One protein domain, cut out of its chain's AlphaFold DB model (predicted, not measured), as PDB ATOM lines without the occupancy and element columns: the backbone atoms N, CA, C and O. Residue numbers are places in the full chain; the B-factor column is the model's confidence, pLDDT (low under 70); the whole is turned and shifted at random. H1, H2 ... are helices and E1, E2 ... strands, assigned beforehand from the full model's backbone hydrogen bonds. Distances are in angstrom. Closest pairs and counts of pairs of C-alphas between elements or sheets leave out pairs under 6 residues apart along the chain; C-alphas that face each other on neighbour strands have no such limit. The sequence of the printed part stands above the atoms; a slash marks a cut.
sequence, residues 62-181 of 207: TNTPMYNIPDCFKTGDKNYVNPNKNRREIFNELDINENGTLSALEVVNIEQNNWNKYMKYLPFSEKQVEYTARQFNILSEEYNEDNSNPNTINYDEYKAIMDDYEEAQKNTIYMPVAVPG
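What this domain is: This is residues 62 to 181 of the 207 residues of an uncharacterized protein of Clostridium sp. CAG:768 (UniProt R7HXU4). A mostly helical body is built from the helical hairpin H3 and H4 on one side and H2 and H5 on the other, with the short H1 near the middle. At one end of the body a small two-stranded ribbon, E1 and E2, joins the sides: E1 runs straight into H3 and E2 straight into H5. H5 leads out of the body towards E3, and residues 176 to 181 stick out as a free tail. The printed part has 120 residues, with five named helices and three named strands in the order H1 H2 E1 H3 H4 E2 H5 E3, and the sheet E1 - E2 is antiparallel. The whole is compact, with a radius of gyration of the C-alphas of 15.6 A and spans of 51 by 42 by 29 A.

How they stand to each other: E1, residues 101 to 103, and E2, residues 152 to 154, are antiparallel neighbours at 151 degrees between their directions; N 102 and O 153 are 2.8 A apart, N 153 and O 102 3.0 A, both within hydrogen-bond range. The closest C-alphas of E2 and H4, residues 126 to 142, are those of Ile 153 and Ser 140, 5.5 A apart. H3, residues 104 to 118, and H4 touch as a helical hairpin, opposite ways at a steep tilt of 44 degrees, closest at the C-alphas of Ala 104 and Ala 133, 5.1 A. H2, residues 87 to 94, only just touches residues 106 to 110 of H3, with 3 pairs of C-alphas within 8 A, the closest those of Leu 94 and Val 107, 6.4 A; they are about perpendicular at 89 degrees. H5, residues 155 to 171, touches H2 with residues 155 to 159 alone, closest at the C-alphas of Tyr 155 and Phe 91, 6.9 A. H1, residues 72 to 75, touches H3, closest at the C-alphas of Cys 72 and Glu 111, 5.6 A. It also touches H2, with the C-alphas of Thr 75 and Ile 90 6.8 A apart. H3 and H5 are apart. E3, residues 173 to 179, pairs with no named strand, and it and H5 meet only through their link. Every O i to N i+4 pair is within hydrogen-bond range in H2, H4 and H5; in H3 10 of 11 are, and H1 is too short for such a pair.

Where its parts are: H1 begins at C-alpha 72, (21.208, -21.160, 13.294). From first to last C-alpha H4 measures 24.4 A, H5 24.2 A, H3 21.9 A, E3 17.9 A and H2 10.7 A. E3 ends at C-alpha 179, (18.536, -53.152, 21.425).

The domain as a whole: The C-alphas farthest apart, those of Asn 99 and Gly 181, are 53.0 A apart. The printed part has no cut, and the link from H1 to H2, 11 residues, is long. Mean pLDDT of the printed part is 87.2; residues 62 to 67 and 173 to 181 are under 70.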
ATOM      1  N   THR A  62      27.262 -42.793   9.983       59.47
ATOM      2  CA  THR A  62      28.043 -41.998   9.037       59.47
ATOM      3  C   THR A  62      29.519 -42.337   9.205       59.47
ATOM      4  O   THR A  62      29.991 -42.559  10.320       59.47
ATOM      5  N   ASN A  63      30.238 -42.410   8.085       52.00
ATOM      6  CA  ASN A  63      31.691 -42.591   8.081       52.00
ATOM      7  C   ASN A  63      32.437 -41.256   8.232       52.00
ATOM      8  O   ASN A  63      33.655 -41.264   8.400       52.00
ATOM      9  N   THR A  64      31.730 -40.124   8.175       54.75
ATOM     10  CA  THR A  64      32.284 -38.790   8.419       54.75
ATOM     11  C   THR A  64      32.034 -38.367   9.868       54.75
ATOM     12  O   THR A  64      30.919 -38.549  10.368       54.75
ATOM     13  N   PRO A  65      33.034 -37.792  10.562       54.59
ATOM     14  CA  PRO A  65      32.812 -37.188  11.866       54.59
ATOM     15  C   PRO A  65      31.773 -36.074  11.718       54.59
ATOM     16  O   PRO A  65      32.018 -35.061  11.071       54.59
ATOM     17  N   MET A  66      30.581 -36.278  12.278       58.12
ATOM     18  CA  MET A  66      29.542 -35.257  12.263       58.12
ATOM     19  C   MET A  66      29.720 -34.378  13.497       58.12
ATOM     20  O   MET A  66      29.360 -34.772  14.608       58.12
ATOM     21  N   TYR A  67      30.295 -33.194  13.310       65.81
ATOM     22  CA  TYR A  67      30.288 -32.169  14.346       65.81
ATOM     23  C   TYR A  67      28.861 -31.635  14.514       65.81
ATOM     24  O   TYR A  67      28.123 -31.465  13.539       65.81
ATOM     25  N   ASN A  68      28.445 -31.391  15.757       83.00
ATOM     26  CA  ASN A  68      27.130 -30.813  16.005       83.00
ATOM     27  C   ASN A  68      27.180 -29.326  15.661       83.00
ATOM     28  O   ASN A  68      27.601 -28.506  16.473       83.00
ATOM     29  N   ILE A  69      26.748 -28.993  14.446       90.75
ATOM     30  CA  ILE A  69      26.631 -27.604  14.016       90.75
ATOM     31  C   ILE A  69      25.480 -26.900  14.761       90.75
ATOM     32  O   ILE A  69      24.434 -27.525  14.978       90.75
ATOM     33  N   PRO A  70      25.634 -25.616  15.143       94.19
ATOM     34  CA  PRO A  70      24.531 -24.803  15.662       94.19
ATOM     35  C   PRO A  70      23.329 -24.790  14.702       94.19
ATOM     36  O   PRO A  70      23.509 -24.764  13.481       94.19
ATOM     37  N   ASP A  71      22.091 -24.790  15.207       92.12
ATOM     38  CA  ASP A  71      20.913 -24.840  14.332       92.12
ATOM     39  C   ASP A  71      20.782 -23.580  13.473       92.12
ATOM     40  O   ASP A  71      20.374 -23.661  12.310       92.12
ATOM     41  N   CYS A  72      21.185 -22.428  14.006       93.62
ATOM     42  CA  CYS A  72      21.208 -21.160  13.294       93.62
ATOM     43  C   CYS A  72      22.128 -21.166  12.061       93.62
ATOM     44  O   CYS A  72      21.848 -20.421  11.129       93.62
ATOM     45  N   PHE A  73      23.122 -22.058  11.956       95.00
ATOM     46  CA  PHE A  73      23.918 -22.215  10.724       95.00
ATOM     47  C   PHE A  73      23.082 -22.788   9.570       95.00
ATOM     48  O   PHE A  73      23.378 -22.577   8.400       95.00
ATOM     49  N   LYS A  74      21.997 -23.503   9.877       91.94
ATOM     50  CA  LYS A  74      21.080 -24.046   8.863       91.94
ATOM     51  C   LYS A  74      19.958 -23.073   8.529       91.94
ATOM     52  O   LYS A  74      19.471 -23.064   7.404       91.94
ATOM     53  N   THR A  75      19.492 -22.306   9.516       90.88
ATOM     54  CA  THR A  75      18.249 -21.524   9.386       90.88
ATOM     55  C   THR A  75      18.441 -20.010   9.361       90.88
ATOM     56  O   THR A  75      17.498 -19.292   9.020       90.88
ATOM     57  N   GLY A  76      19.617 -19.518   9.750       91.81
ATOM     58  CA  GLY A  76      19.849 -18.109  10.057       91.81
ATOM     59  C   GLY A  76      18.995 -17.617  11.220       91.81
ATOM     60  O   GLY A  76      18.534 -18.407  12.059       91.81
ATOM     61  N   ASP A  77      18.749 -16.312  11.248       90.00
ATOM     62  CA  ASP A  77      17.810 -15.697  12.179       90.00
ATOM     63  C   ASP A  77      16.368 -15.946  11.696       90.00
ATOM     64  O   ASP A  77      15.941 -15.557  10.599       90.00
ATOM     65  N   LYS A  78      15.571 -16.603  12.546       86.75
ATOM     66  CA  LYS A  78      14.161 -16.933  12.291       86.75
ATOM     67  C   LYS A  78      13.243 -15.711  12.352       86.75
ATOM     68  O   LYS A  78      12.026 -15.849  12.189       86.75
ATOM     69  N   ASN A  79      13.756 -14.513  12.618       83.06
ATOM     70  CA  ASN A  79      13.040 -13.257  12.396       83.06
ATOM     71  C   ASN A  79      12.862 -12.940  10.913       83.06
ATOM     72  O   ASN A  79      11.836 -12.366  10.545       83.06
ATOM     73  N   TYR A  80      13.769 -13.411  10.060       78.25
ATOM     74  CA  TYR A  80      13.650 -13.270   8.616       78.25
ATOM     75  C   TYR A  80      12.897 -14.468   8.037       78.25
ATOM     76  O   TYR A  80      13.402 -15.591   7.984       78.25
ATOM     77  N   VAL A  81      11.663 -14.226   7.591       71.00
ATOM     78  CA  VAL A  81      10.774 -15.241   7.003       71.00
ATOM     79  C   VAL A  81      11.106 -15.425   5.519       71.00
ATOM     80  O   VAL A  81      10.305 -15.122   4.641       71.00
ATOM     81  N   ASN A  82      12.319 -15.890   5.228       76.88
ATOM     82  CA  ASN A  82      12.702 -16.349   3.896       76.88
ATOM     83  C   ASN A  82      13.082 -17.838   3.984       76.88
ATOM     84  O   ASN A  82      14.065 -18.162   4.646       76.88
ATOM     85  N   PRO A  83      12.316 -18.757   3.370       73.12
ATOM     86  CA  PRO A  83      12.639 -20.183   3.385       73.12
ATOM     87  C   PRO A  83      13.754 -20.566   2.397       73.12
ATOM     88  O   PRO A  83      14.304 -21.653   2.515       73.12
ATOM     89  N   ASN A  84      14.095 -19.692   1.442       83.00
ATOM     90  CA  ASN A  84      15.040 -19.972   0.356       83.00
ATOM     91  C   ASN A  84      16.355 -19.196   0.517       83.00
ATOM     92  O   ASN A  84      16.945 -18.768  -0.477       83.00
ATOM     93  N   LYS A  85      16.793 -18.978   1.760       87.81
ATOM     94  CA  LYS A  85      18.052 -18.282   2.034       87.81
ATOM     95  C   LYS A  85      19.225 -19.095   1.509       87.81
ATOM     96  O   LYS A  85      19.331 -20.295   1.762       87.81
ATOM     97  N   ASN A  86      20.130 -18.432   0.807       93.44
ATOM     98  CA  ASN A  86      21.420 -19.005   0.474       93.44
ATOM     99  C   ASN A  86      22.376 -18.915   1.681       93.44
ATOM    100  O   ASN A  86      22.142 -18.190   2.649       93.44
ATOM    101  N   ARG A  87      23.496 -19.642   1.619       94.19
ATOM    102  CA  ARG A  87      24.470 -19.691   2.720       94.19
ATOM    103  C   ARG A  87      25.071 -18.323   3.070       94.19
ATOM    104  O   ARG A  87      25.369 -18.091   4.234       94.19
ATOM    105  N   ARG A  88      25.253 -17.424   2.093       96.44
ATOM    106  CA  ARG A  88      25.749 -16.055   2.338       96.44
ATOM    107  C   ARG A  88      24.720 -15.224   3.093       96.44
ATOM    108  O   ARG A  88      25.096 -14.516   4.014       96.44
ATOM    109  N   GLU A  89      23.446 -15.328   2.733       95.56
ATOM    110  CA  GLU A  89      22.365 -14.643   3.449       95.56
ATOM    111  C   GLU A  89      22.293 -15.112   4.900       95.56
ATOM    112  O   GLU A  89      22.251 -14.278   5.794       95.56
ATOM    113  N   ILE A  90      22.375 -16.426   5.140       96.50
ATOM    114  CA  ILE A  90      22.431 -16.969   6.503       96.50
ATOM    115  C   ILE A  90      23.642 -16.414   7.255       96.50
ATOM    116  O   ILE A  90      23.474 -15.896   8.350       96.50
ATOM    117  N   PHE A  91      24.842 -16.471   6.672       97.62
ATOM    118  CA  PHE A  91      26.049 -15.947   7.314       97.62
ATOM    119  C   PHE A  91      25.902 -14.471   7.702       97.62
ATOM    120  O   PHE A  91      26.178 -14.105   8.837       97.62
ATOM    121  N   ASN A  92      25.404 -13.643   6.783       96.56
ATOM    122  CA  ASN A  92      25.211 -12.216   7.024       96.56
ATOM    123  C   ASN A  92      24.156 -11.936   8.110       96.56
ATOM    124  O   ASN A  92      24.250 -10.929   8.795       96.56
ATOM    125  N   GLU A  93      23.148 -12.799   8.274       95.38
ATOM    126  CA  GLU A  93      22.193 -12.687   9.387       95.38
ATOM    127  C   GLU A  93      22.823 -13.043  10.742       95.38
ATOM    128  O   GLU A  93      22.372 -12.554  11.776       95.38
ATOM    129  N   LEU A  94      23.829 -13.924  10.747       96.50
ATOM    130  CA  LEU A  94      24.550 -14.322  11.954       96.50
ATOM    131  C   LEU A  94      25.646 -13.313  12.337       96.50
ATOM    132  O   LEU A  94      25.912 -13.153  13.526       96.50
ATOM    133  N   ASP A  95      26.262 -12.636  11.365       96.69
ATOM    134  CA  ASP A  95      27.278 -11.587  11.557       96.69
ATOM    135  C   ASP A  95      26.617 -10.255  11.952       96.69
ATOM    136  O   ASP A  95      26.548  -9.301  11.179       96.69
ATOM    137  N   ILE A  96      26.084 -10.207  13.177       93.62
ATOM    138  CA  ILE A  96      25.344  -9.050  13.712       93.62
ATOM    139  C   ILE A  96      26.218  -7.787  13.718       93.62
ATOM    140  O   ILE A  96      25.705  -6.678  13.568       93.62
ATOM    141  N   ASN A  97      27.526  -7.943  13.932       93.38
ATOM    142  CA  ASN A  97      28.462  -6.823  13.972       93.38
ATOM    143  C   ASN A  97      28.966  -6.394  12.582       93.38
ATOM    144  O   ASN A  97      29.723  -5.423  12.508       93.38
ATOM    145  N   GLU A  98      28.569  -7.095  11.515       95.00
ATOM    146  CA  GLU A  98      28.968  -6.854  10.122       95.00
ATOM    147  C   GLU A  98      30.494  -6.746   9.943       95.00
ATOM    148  O   GLU A  98      31.002  -5.931   9.165       95.00
ATOM    149  N   ASN A  99      31.253  -7.543  10.702       95.31
ATOM    150  CA  ASN A  99      32.717  -7.485  10.704       95.31
ATOM    151  C   ASN A  99      33.360  -8.527   9.767       95.31
ATOM    152  O   ASN A  99      34.586  -8.565   9.639       95.31
ATOM    153  N   GLY A 100      32.543  -9.340   9.091       96.00
ATOM    154  CA  GLY A 100      32.962 -10.389   8.167       96.00
ATOM    155  C   GLY A 100      33.294 -11.722   8.839       96.00
ATOM    156  O   GLY A 100      33.738 -12.645   8.150       96.00
ATOM    157  N   THR A 101      33.097 -11.843  10.153       97.12
ATOM    158  CA  THR A 101      33.420 -13.035  10.941       97.12
ATOM    159  C   THR A 101      32.395 -13.276  12.046       97.12
ATOM    160  O   THR A 101      31.964 -12.359  12.732       97.12
ATOM    161  N   LEU A 102      32.037 -14.533  12.274       97.81
ATOM    162  CA  LEU A 102      31.165 -14.922  13.375       97.81
ATOM    163  C   LEU A 102      31.974 -15.118  14.649       97.81
ATOM    164  O   LEU A 102      33.087 -15.641  14.611       97.81
ATOM    165  N   SER A 103      31.374 -14.784  15.784       97.69
ATOM    166  CA  SER A 103      31.853 -15.121  17.123       97.69
ATOM    167  C   SER A 103      30.889 -16.068  17.842       97.69
ATOM    168  O   SER A 103      29.689 -16.113  17.556       97.69
ATOM    169  N   ALA A 104      31.386 -16.774  18.864       97.25
ATOM    170  CA  ALA A 104      30.551 -17.637  19.704       97.25
ATOM    171  C   ALA A 104      29.347 -16.886  20.300       97.25
ATOM    172  O   ALA A 104      28.255 -17.443  20.407       97.25
ATOM    173  N   LEU A 105      29.535 -15.614  20.667       97.19
ATOM    174  CA  LEU A 105      28.487 -14.790  21.264       97.19
ATOM    175  C   LEU A 105      27.354 -14.495  20.275       97.19
ATOM    176  O   LEU A 105      26.188 -14.606  20.643       97.19
ATOM    177  N   GLU A 106      27.678 -14.144  19.030       97.12
ATOM    178  CA  GLU A 106      26.674 -13.898  17.987       97.12
ATOM    179  C   GLU A 106      25.845 -15.150  17.712       97.12
ATOM    180  O   GLU A 106      24.614 -15.110  17.732       97.12
ATOM    181  N   VAL A 107      26.522 -16.287  17.565       97.38
ATOM    182  CA  VAL A 107      25.887 -17.579  17.302       97.38
ATOM    183  C   VAL A 107      24.973 -17.997  18.452       97.38
ATOM    184  O   VAL A 107      23.824 -18.368  18.211       97.38
ATOM    185  N   VAL A 108      25.436 -17.883  19.702       97.31
ATOM    186  CA  VAL A 108      24.616 -18.154  20.896       97.31
ATOM    187  C   VAL A 108      23.405 -17.226  20.953       97.31
ATOM    188  O   VAL A 108      22.300 -17.700  21.209       97.31
ATOM    189  N   ASN A 109      23.586 -15.928  20.698       96.25
ATOM    190  CA  ASN A 109      22.497 -14.954  20.744       96.25
ATOM    191  C   ASN A 109      21.401 -15.290  19.729       96.25
ATOM    192  O   ASN A 109      20.220 -15.317  20.089       96.25
ATOM    193  N   ILE A 110      21.769 -15.585  18.479       95.50
ATOM    194  CA  ILE A 110      20.791 -15.970  17.455       95.50
ATOM    195  C   ILE A 110      20.125 -17.303  17.804       95.50
ATOM    196  O   ILE A 110      18.902 -17.410  17.711       95.50
ATOM    197  N   GLU A 111      20.879 -18.304  18.259       94.88
ATOM    198  CA  GLU A 111      20.334 -19.612  18.640       94.88
ATOM    199  C   GLU A 111      19.310 -19.493  19.779       94.88
ATOM    200  O   GLU A 111      18.192 -20.015  19.704       94.88
ATOM    201  N   GLN A 112      19.662 -18.726  20.811       94.94
ATOM    202  CA  GLN A 112      18.806 -18.436  21.950       94.94
ATOM    203  C   GLN A 112      17.537 -17.688  21.525       94.94
ATOM    204  O   GLN A 112      16.435 -18.062  21.938       94.94
ATOM    205  N   ASN A 113      17.664 -16.661  20.684       93.69
ATOM    206  CA  ASN A 113      16.524 -15.903  20.165       93.69
ATOM    207  C   ASN A 113      15.597 -16.796  19.332       93.69
ATOM    208  O   ASN A 113      14.379 -16.804  19.540       93.69
ATOM    209  N   ASN A 114      16.177 -17.611  18.450       93.38
ATOM    210  CA  ASN A 114      15.466 -18.582  17.633       93.38
ATOM    211  C   ASN A 114      14.689 -19.585  18.484       93.38
ATOM    212  O   ASN A 114      13.537 -19.877  18.174       93.38
ATOM    213  N   TRP A 115      15.293 -20.119  19.544       92.50
ATOM    214  CA  TRP A 115      14.641 -21.071  20.440       92.50
ATOM    215  C   TRP A 115      13.498 -20.423  21.225       92.50
ATOM    216  O   TRP A 115      12.357 -20.897  21.193       92.50
ATOM    217  N   ASN A 116      13.787 -19.303  21.888       90.69
ATOM    218  CA  ASN A 116      12.845 -18.611  22.766       90.69
ATOM    219  C   ASN A 116      11.615 -18.086  22.019       90.69
ATOM    220  O   ASN A 116      10.539 -17.981  22.609       90.69
ATOM    221  N   LYS A 117      11.741 -17.819  20.715       87.50
ATOM    222  CA  LYS A 117      10.619 -17.429  19.854       87.50
ATOM    223  C   LYS A 117       9.505 -18.477  19.802       87.50
ATOM    224  O   LYS A 117       8.334 -18.109  19.751       87.50
ATOM    225  N   TYR A 118       9.849 -19.766  19.815       82.31
ATOM    226  CA  TYR A 118       8.873 -20.856  19.677       82.31
ATOM    227  C   TYR A 118       8.632 -21.610  20.990       82.31
ATOM    228  O   TYR A 118       7.538 -22.128  21.211       82.31
ATOM    229  N   MET A 119       9.616 -21.639  21.893       84.94
ATOM    230  CA  MET A 119       9.554 -22.395  23.147       84.94
ATOM    231  C   MET A 119       9.164 -21.509  24.335       84.94
ATOM    232  O   MET A 119       9.963 -21.222  25.221       84.94
ATOM    233  N   LYS A 120       7.885 -21.112  24.393       79.06
ATOM    234  CA  LYS A 120       7.343 -20.202  25.426       79.06
ATOM    235  C   LYS A 120       7.561 -20.668  26.876       79.06
ATOM    236  O   LYS A 120       7.691 -19.837  27.769       79.06
ATOM    237  N   TYR A 121       7.540 -21.976  27.122       88.50
ATOM    238  CA  TYR A 121       7.556 -22.551  28.477       88.50
ATOM    239  C   TYR A 121       8.869 -23.251  28.838       88.50
ATOM    240  O   TYR A 121       9.025 -23.711  29.966       88.50
ATOM    241  N   LEU A 122       9.797 -23.343  27.889       89.94
ATOM    242  CA  LEU A 122      11.085 -24.008  28.049       89.94
ATOM    243  C   LEU A 122      12.146 -23.084  27.454       89.94
ATOM    244  O   LEU A 122      12.530 -23.293  26.307       89.94
ATOM    245  N   PRO A 123      12.563 -22.026  28.167       89.94
ATOM    246  CA  PRO A 123      13.544 -21.089  27.640       89.94
ATOM    247  C   PRO A 123      14.881 -21.786  27.387       89.94
ATOM    248  O   PRO A 123      15.195 -22.808  28.003       89.94
ATOM    249  N   PHE A 124      15.671 -21.206  26.491       92.19
ATOM    250  CA  PHE A 124      17.028 -21.651  26.218       92.19
ATOM    251  C   PHE A 124      17.848 -21.582  27.510       92.19
ATOM    252  O   PHE A 124      17.973 -20.527  28.133       92.19
ATOM    253  N   SER A 125      18.333 -22.735  27.953       93.75
ATOM    254  CA  SER A 125      19.008 -22.892  29.239       93.75
ATOM    255  C   SER A 125      20.484 -22.506  29.170       93.75
ATOM    256  O   SER A 125      21.109 -22.563  28.114       93.75
ATOM    257  N   GLU A 126      21.079 -22.207  30.323       94.75
ATOM    258  CA  GLU A 126      22.518 -21.932  30.449       94.75
ATOM    259  C   GLU A 126      23.384 -23.087  29.917       94.75
ATOM    260  O   GLU A 126      24.350 -22.864  29.195       94.75
ATOM    261  N   LYS A 127      22.970 -24.339  30.144       93.50
ATOM    262  CA  LYS A 127      23.649 -25.510  29.565       93.50
ATOM    263  C   LYS A 127      23.644 -25.502  28.038       93.50
ATOM    264  O   LYS A 127      24.595 -25.979  27.429       93.50
ATOM    265  N   GLN A 128      22.574 -25.007  27.414       92.62
ATOM    266  CA  GLN A 128      22.517 -24.875  25.959       92.62
ATOM    267  C   GLN A 128      23.422 -23.734  25.479       92.62
ATOM    268  O   GLN A 128      24.083 -23.900  24.462       92.62
ATOM    269  N   VAL A 129      23.531 -22.637  26.237       93.94
ATOM    270  CA  VAL A 129      24.491 -21.554  25.957       93.94
ATOM    271  C   VAL A 129      25.927 -22.081  25.952       93.94
ATOM    272  O   VAL A 129      26.632 -21.931  24.955       93.94
ATOM    273  N   GLU A 130      26.342 -22.758  27.025       94.31
ATOM    274  CA  GLU A 130      27.680 -23.351  27.135       94.31
ATOM    275  C   GLU A 130      27.944 -24.371  26.024       94.31
ATOM    276  O   GLU A 130      29.019 -24.395  25.422       94.31
ATOM    277  N   TYR A 131      26.953 -25.216  25.733       92.31
ATOM    278  CA  TYR A 131      27.064 -26.229  24.695       92.31
ATOM    279  C   TYR A 131      27.239 -25.612  23.303       92.31
ATOM    280  O   TYR A 131      28.154 -26.015  22.584       92.31
ATOM    281  N   THR A 132      26.411 -24.629  22.935       94.06
ATOM    282  CA  THR A 132      26.488 -23.938  21.640       94.06
ATOM    283  C   THR A 132      27.812 -23.195  21.493       94.06
ATOM    284  O   THR A 132      28.473 -23.352  20.469       94.06
ATOM    285  N   ALA A 133      28.262 -22.475  22.527       95.06
ATOM    286  CA  ALA A 133      29.568 -21.813  22.515       95.06
ATOM    287  C   ALA A 133      30.719 -22.819  22.342       95.06
ATOM    288  O   ALA A 133      31.640 -22.592  21.563       95.06
ATOM    289  N   ARG A 134      30.648 -23.975  23.015       94.12
ATOM    290  CA  ARG A 134      31.653 -25.033  22.863       94.12
ATOM    291  C   ARG A 134      31.664 -25.619  21.454       94.12
ATOM    292  O   ARG A 134      32.741 -25.872  20.932       94.12
ATOM    293  N   GLN A 135      30.497 -25.883  20.859       94.12
ATOM    294  CA  GLN A 135      30.436 -26.382  19.479       94.12
ATOM    295  C   GLN A 135      31.000 -25.360  18.494       94.12
ATOM    296  O   GLN A 135      31.772 -25.741  17.622       94.12
ATOM    297  N   PHE A 136      30.684 -24.078  18.681       95.88
ATOM    298  CA  PHE A 136      31.271 -23.007  17.887       95.88
ATOM    299  C   PHE A 136      32.802 -23.016  17.969       95.88
ATOM    300  O   PHE A 136      33.450 -23.058  16.933       95.88
ATOM    301  N   ASN A 137      33.372 -23.048  19.179       94.88
ATOM    302  CA  ASN A 137      34.828 -23.006  19.358       94.88
ATOM    303  C   ASN A 137      35.538 -24.221  18.739       94.88
ATOM    304  O   ASN A 137      36.633 -24.089  18.209       94.88
ATOM    305  N   ILE A 138      34.919 -25.406  18.794       93.19
ATOM    306  CA  ILE A 138      35.458 -26.601  18.126       93.19
ATOM    307  C   ILE A 138      35.496 -26.385  16.610       93.19
ATOM    308  O   ILE A 138      36.498 -26.690  15.976       93.19
ATOM    309  N   LEU A 139      34.415 -25.856  16.031       93.94
ATOM    310  CA  LEU A 139      34.343 -25.593  14.594       93.94
ATOM    311  C   LEU A 139      35.318 -24.493  14.163       93.94
ATOM    312  O   LEU A 139      35.941 -24.629  13.116       93.94
ATOM    313  N   SER A 140      35.460 -23.431  14.961       94.31
ATOM    314  CA  SER A 140      36.381 -22.338  14.651       94.31
ATOM    315  C   SER A 140      37.832 -22.782  14.709       94.31
ATOM    316  O   SER A 140      38.614 -22.313  13.902       94.31
ATOM    317  N   GLU A 141      38.198 -23.697  15.608       92.56
ATOM    318  CA  GLU A 141      39.548 -24.265  15.666       92.56
ATOM    319  C   GLU A 141      39.807 -25.256  14.519       92.56
ATOM    320  O   GLU A 141      40.843 -25.177  13.865       92.56
ATOM    321  N   GLU A 142      38.861 -26.160  14.249       91.25
ATOM    322  CA  GLU A 142      39.004 -27.225  13.245       91.25
ATOM    323  C   GLU A 142      39.095 -26.682  11.810       91.25
ATOM    324  O   GLU A 142      39.871 -27.189  11.001       91.25
ATOM    325  N   TYR A 143      38.307 -25.653  11.492       93.25
ATOM    326  CA  TYR A 143      38.243 -25.064  10.151       93.25
ATOM    327  C   TYR A 143      39.086 -23.792  10.019       93.25
ATOM    328  O   TYR A 143      39.012 -23.142   8.980       93.25
ATOM    329  N   ASN A 144      39.883 -23.434  11.032       93.88
ATOM    330  CA  ASN A 144      40.717 -22.236  10.997       93.88
ATOM    331  C   ASN A 144      41.738 -22.300   9.852       93.88
ATOM    332  O   ASN A 144      42.633 -23.148   9.853       93.88
ATOM    333  N   GLU A 145      41.677 -21.345   8.929       90.88
ATOM    334  CA  GLU A 145      42.722 -21.192   7.914       90.88
ATOM    335  C   GLU A 145      43.997 -20.552   8.506       90.88
ATOM    336  O   GLU A 145      43.939 -19.801   9.479       90.88
ATOM    337  N   ASP A 146      45.168 -20.793   7.898       81.69
ATOM    338  CA  ASP A 146      46.488 -20.359   8.414       81.69
ATOM    339  C   ASP A 146      46.591 -18.853   8.746       81.69
ATOM    340  O   ASP A 146      47.397 -18.450   9.586       81.69
ATOM    341  N   ASN A 147      45.786 -18.013   8.086       85.12
ATOM    342  CA  ASN A 147      45.754 -16.558   8.279       85.12
ATOM    343  C   ASN A 147      44.458 -16.057   8.942       85.12
ATOM    344  O   ASN A 147      44.200 -14.851   8.942       85.12
ATOM    345  N   SER A 148      43.638 -16.963   9.469       89.12
ATOM    346  CA  SER A 148      42.384 -16.656  10.154       89.12
ATOM    347  C   SER A 148      42.571 -16.614  11.674       89.12
ATOM    348  O   SER A 148      43.647 -16.904  12.209       89.12
ATOM    349  N   ASN A 149      41.538 -16.166  12.386       89.06
ATOM    350  CA  ASN A 149      41.532 -16.126  13.844       89.06
ATOM    351  C   ASN A 149      40.783 -17.355  14.381       89.06
ATOM    352  O   ASN A 149      39.577 -17.449  14.156       89.06
ATOM    353  N   PRO A 150      41.427 -18.208  15.203       91.19
ATOM    354  CA  PRO A 150      40.851 -19.480  15.652       91.19
ATOM    355  C   PRO A 150      39.650 -19.331  16.597       91.19
ATOM    356  O   PRO A 150      39.037 -20.321  16.985       91.19
ATOM    357  N   ASN A 151      39.314 -18.104  17.006       93.44
ATOM    358  CA  ASN A 151      38.155 -17.800  17.851       93.44
ATOM    359  C   ASN A 151      36.971 -17.227  17.061       93.44
ATOM    360  O   ASN A 151      35.981 -16.796  17.657       93.44
ATOM    361  N   THR A 152      37.093 -17.153  15.740       96.44
ATOM    362  CA  THR A 152      36.068 -16.620  14.848       96.44
ATOM    363  C   THR A 152      35.903 -17.523  13.638       96.44
ATOM    364  O   THR A 152      36.783 -18.324  13.355       96.44
ATOM    365  N   ILE A 153      34.784 -17.390  12.930       97.75
ATOM    366  CA  ILE A 153      34.533 -18.130  11.689       97.75
ATOM    367  C   ILE A 153      34.224 -17.126  10.584       97.75
ATOM    368  O   ILE A 153      33.198 -16.445  10.632       97.75
ATOM    369  N   ASN A 154      35.095 -17.014   9.589       97.69
ATOM    370  CA  ASN A 154      34.840 -16.223   8.388       97.69
ATOM    371  C   ASN A 154      33.902 -16.974   7.417       97.69
ATOM    372  O   ASN A 154      33.497 -18.113   7.655       97.69
ATOM    373  N   TYR A 155      33.513 -16.337   6.310       97.56
ATOM    374  CA  TYR A 155      32.554 -16.957   5.390       97.56
ATOM    375  C   TYR A 155      33.066 -18.225   4.696       97.56
ATOM    376  O   TYR A 155      32.275 -19.141   4.461       97.56
ATOM    377  N   ASP A 156      34.342 -18.270   4.323       96.88
ATOM    378  CA  ASP A 156      34.901 -19.410   3.599       96.88
ATOM    379  C   ASP A 156      34.995 -20.634   4.526       96.88
ATOM    380  O   ASP A 156      34.571 -21.726   4.142       96.88
ATOM    381  N   GLU A 157      35.370 -20.420   5.789       96.75
ATOM    382  CA  GLU A 157      35.345 -21.432   6.854       96.75
ATOM    383  C   GLU A 157      33.913 -21.912   7.139       96.75
ATOM    384  O   GLU A 157      33.632 -23.111   7.143       96.75
ATOM    385  N   TYR A 158      32.963 -20.982   7.292       97.00
ATOM    386  CA  TYR A 158      31.540 -21.301   7.445       97.00
ATOM    387  C   TYR A 158      31.011 -22.139   6.276       97.00
ATOM    388  O   TYR A 158      30.256 -23.096   6.461       97.00
ATOM    389  N   LYS A 159      31.399 -21.791   5.046       96.00
ATOM    390  CA  LYS A 159      30.991 -22.518   3.849       96.00
ATOM    391  C   LYS A 159      31.537 -23.947   3.864       96.00
ATOM    392  O   LYS A 159      30.755 -24.849   3.564       96.00
ATOM    393  N   ALA A 160      32.804 -24.135   4.231       94.31
ATOM    394  CA  ALA A 160      33.431 -25.449   4.351       94.31
ATOM    395  C   ALA A 160      32.730 -26.320   5.408       94.31
ATOM    396  O   ALA A 160      32.341 -27.444   5.102       94.31
ATOM    397  N   ILE A 161      32.439 -25.765   6.593       94.25
ATOM    398  CA  ILE A 161      31.664 -26.447   7.648       94.25
ATOM    399  C   ILE A 161      30.323 -26.959   7.107       94.25
ATOM    400  O   ILE A 161      29.908 -28.088   7.378       94.25
ATOM    401  N   MET A 162      29.615 -26.120   6.346       93.44
ATOM    402  CA  MET A 162      28.303 -26.474   5.807       93.44
ATOM    403  C   MET A 162      28.378 -27.468   4.642       93.44
ATOM    404  O   MET A 162      27.470 -28.288   4.504       93.44
ATOM    405  N   ASP A 163      29.434 -27.423   3.823       92.19
ATOM    406  CA  ASP A 163      29.686 -28.426   2.781       92.19
ATOM    407  C   ASP A 163      29.911 -29.812   3.401       92.19
ATOM    408  O   ASP A 163      29.219 -30.765   3.024       92.19
ATOM    409  N   ASP A 164      30.766 -29.906   4.420       89.50
ATOM    410  CA  ASP A 164      31.044 -31.152   5.141       89.50
ATOM    411  C   ASP A 164      29.801 -31.680   5.867       89.50
ATOM    412  O   ASP A 164      29.500 -32.878   5.827       89.50
ATOM    413  N   TYR A 165      29.016 -30.789   6.486       88.75
ATOM    414  CA  TYR A 165      27.733 -31.156   7.088       88.75
ATOM    415  C   TYR A 165      26.769 -31.755   6.052       88.75
ATOM    416  O   TYR A 165      26.169 -32.804   6.295       88.75
ATOM    417  N   GLU A 166      26.606 -31.119   4.891       87.00
ATOM    418  CA  GLU A 166      25.714 -31.610   3.838       87.00
ATOM    419  C   GLU A 166      26.202 -32.925   3.222       87.00
ATOM    420  O   GLU A 166      25.387 -33.798   2.902       87.00
ATOM    421  N   GLU A 167      27.513 -33.093   3.056       85.00
ATOM    422  CA  GLU A 167      28.107 -34.351   2.613       85.00
ATOM    423  C   GLU A 167      27.867 -35.469   3.634       85.00
ATOM    424  O   GLU A 167      27.405 -36.555   3.267       85.00
ATOM    425  N   ALA A 168      28.071 -35.194   4.924       80.69
ATOM    426  CA  ALA A 168      27.776 -36.140   5.994       80.69
ATOM    427  C   ALA A 168      26.291 -36.535   6.012       80.69
ATOM    428  O   ALA A 168      25.977 -37.720   6.132       80.69
ATOM    429  N   GLN A 169      25.367 -35.588   5.821       79.19
ATOM    430  CA  GLN A 169      23.932 -35.888   5.732       79.19
ATOM    431  C   GLN A 169      23.594 -36.785   4.532       79.19
ATOM    432  O   GLN A 169      22.813 -37.726   4.679       79.19
ATOM    433  N   LYS A 170      24.195 -36.550   3.357       80.00
ATOM    434  CA  LYS A 170      23.993 -37.394   2.161       80.00
ATOM    435  C   LYS A 170      24.527 -38.813   2.352       80.00
ATOM    436  O   LYS A 170      23.920 -39.765   1.864       80.00
ATOM    437  N   ASN A 171      25.639 -38.945   3.070       72.06
ATOM    438  CA  ASN A 171      26.328 -40.213   3.295       72.06
ATOM    439  C   ASN A 171      25.859 -40.945   4.564       72.06
ATOM    440  O   ASN A 171      26.352 -42.032   4.868       72.06
ATOM    441  N   THR A 172      24.900 -40.379   5.305       74.75
ATOM    442  CA  THR A 172      24.333 -41.006   6.502       74.75
ATOM    443  C   THR A 172      23.407 -42.158   6.110       74.75
ATOM    444  O   THR A 172      22.356 -41.962   5.500       74.75
ATOM    445  N   ILE A 173      23.773 -43.377   6.511       67.44
ATOM    446  CA  ILE A 173      22.961 -44.584   6.336       67.44
ATOM    447  C   ILE A 173      22.236 -44.872   7.650       67.44
ATOM    448  O   ILE A 173      22.859 -44.995   8.699       67.44
ATOM    449  N   TYR A 174      20.916 -45.037   7.611       68.62
ATOM    450  CA  TYR A 174      20.145 -45.439   8.789       68.62
ATOM    451  C   TYR A 174      20.159 -46.959   8.920       68.62
ATOM    452  O   TYR A 174      19.479 -47.662   8.170       68.62
ATOM    453  N   MET A 175      20.942 -47.476   9.868       55.75
ATOM    454  CA  MET A 175      21.049 -48.913  10.104       55.75
ATOM    455  C   MET A 175      20.176 -49.345  11.289       55.75
ATOM    456  O   MET A 175      20.213 -48.705  12.342       55.75
ATOM    457  N   PRO A 176      19.398 -50.435  11.164       58.72
ATOM    458  CA  PRO A 176      18.687 -51.014  12.295       58.72
ATOM    459  C   PRO A 176      19.681 -51.675  13.259       58.72
ATOM    460  O   PRO A 176      20.377 -52.622  12.898       58.72
ATOM    461  N   VAL A 177      19.723 -51.209  14.504       58.75
ATOM    462  CA  VAL A 177      20.503 -51.802  15.597       58.75
ATOM    463  C   VAL A 177      19.552 -52.461  16.580       58.75
ATOM    464  O   VAL A 177      18.605 -51.838  17.059       58.75
ATOM    465  N   ALA A 178      19.796 -53.737  16.873       56.41
ATOM    466  CA  ALA A 178      19.020 -54.482  17.853       56.41
ATOM    467  C   ALA A 178      19.374 -54.021  19.271       56.41
ATOM    468  O   ALA A 178      20.530 -54.114  19.686       56.41
ATOM    469  N   VAL A 179      18.378 -53.557  20.025       55.22
ATOM    470  CA  VAL A 179      18.536 -53.152  21.425       55.22
ATOM    471  C   VAL A 179      17.773 -54.134  22.318       55.22
ATOM    472  O   VAL A 179      16.542 -54.200  22.247       55.22
ATOM    473  N   PRO A 180      18.464 -54.908  23.176       47.84
ATOM    474  CA  PRO A 180      17.803 -55.785  24.136       47.84
ATOM    475  C   PRO A 180      16.991 -54.974  25.159       47.84
ATOM    476  O   PRO A 180      17.519 -54.069  25.798       47.84
ATOM    477  N   GLY A 181      15.716 -55.324  25.357       51.12
ATOM    478  CA  GLY A 181      14.927 -54.877  26.516       51.12
ATOM    479  C   GLY A 181      14.143 -53.566  26.381       51.12
ATOM    480  O   GLY A 181      13.442 -53.198  27.322       51.12
TER     481      GLY A 181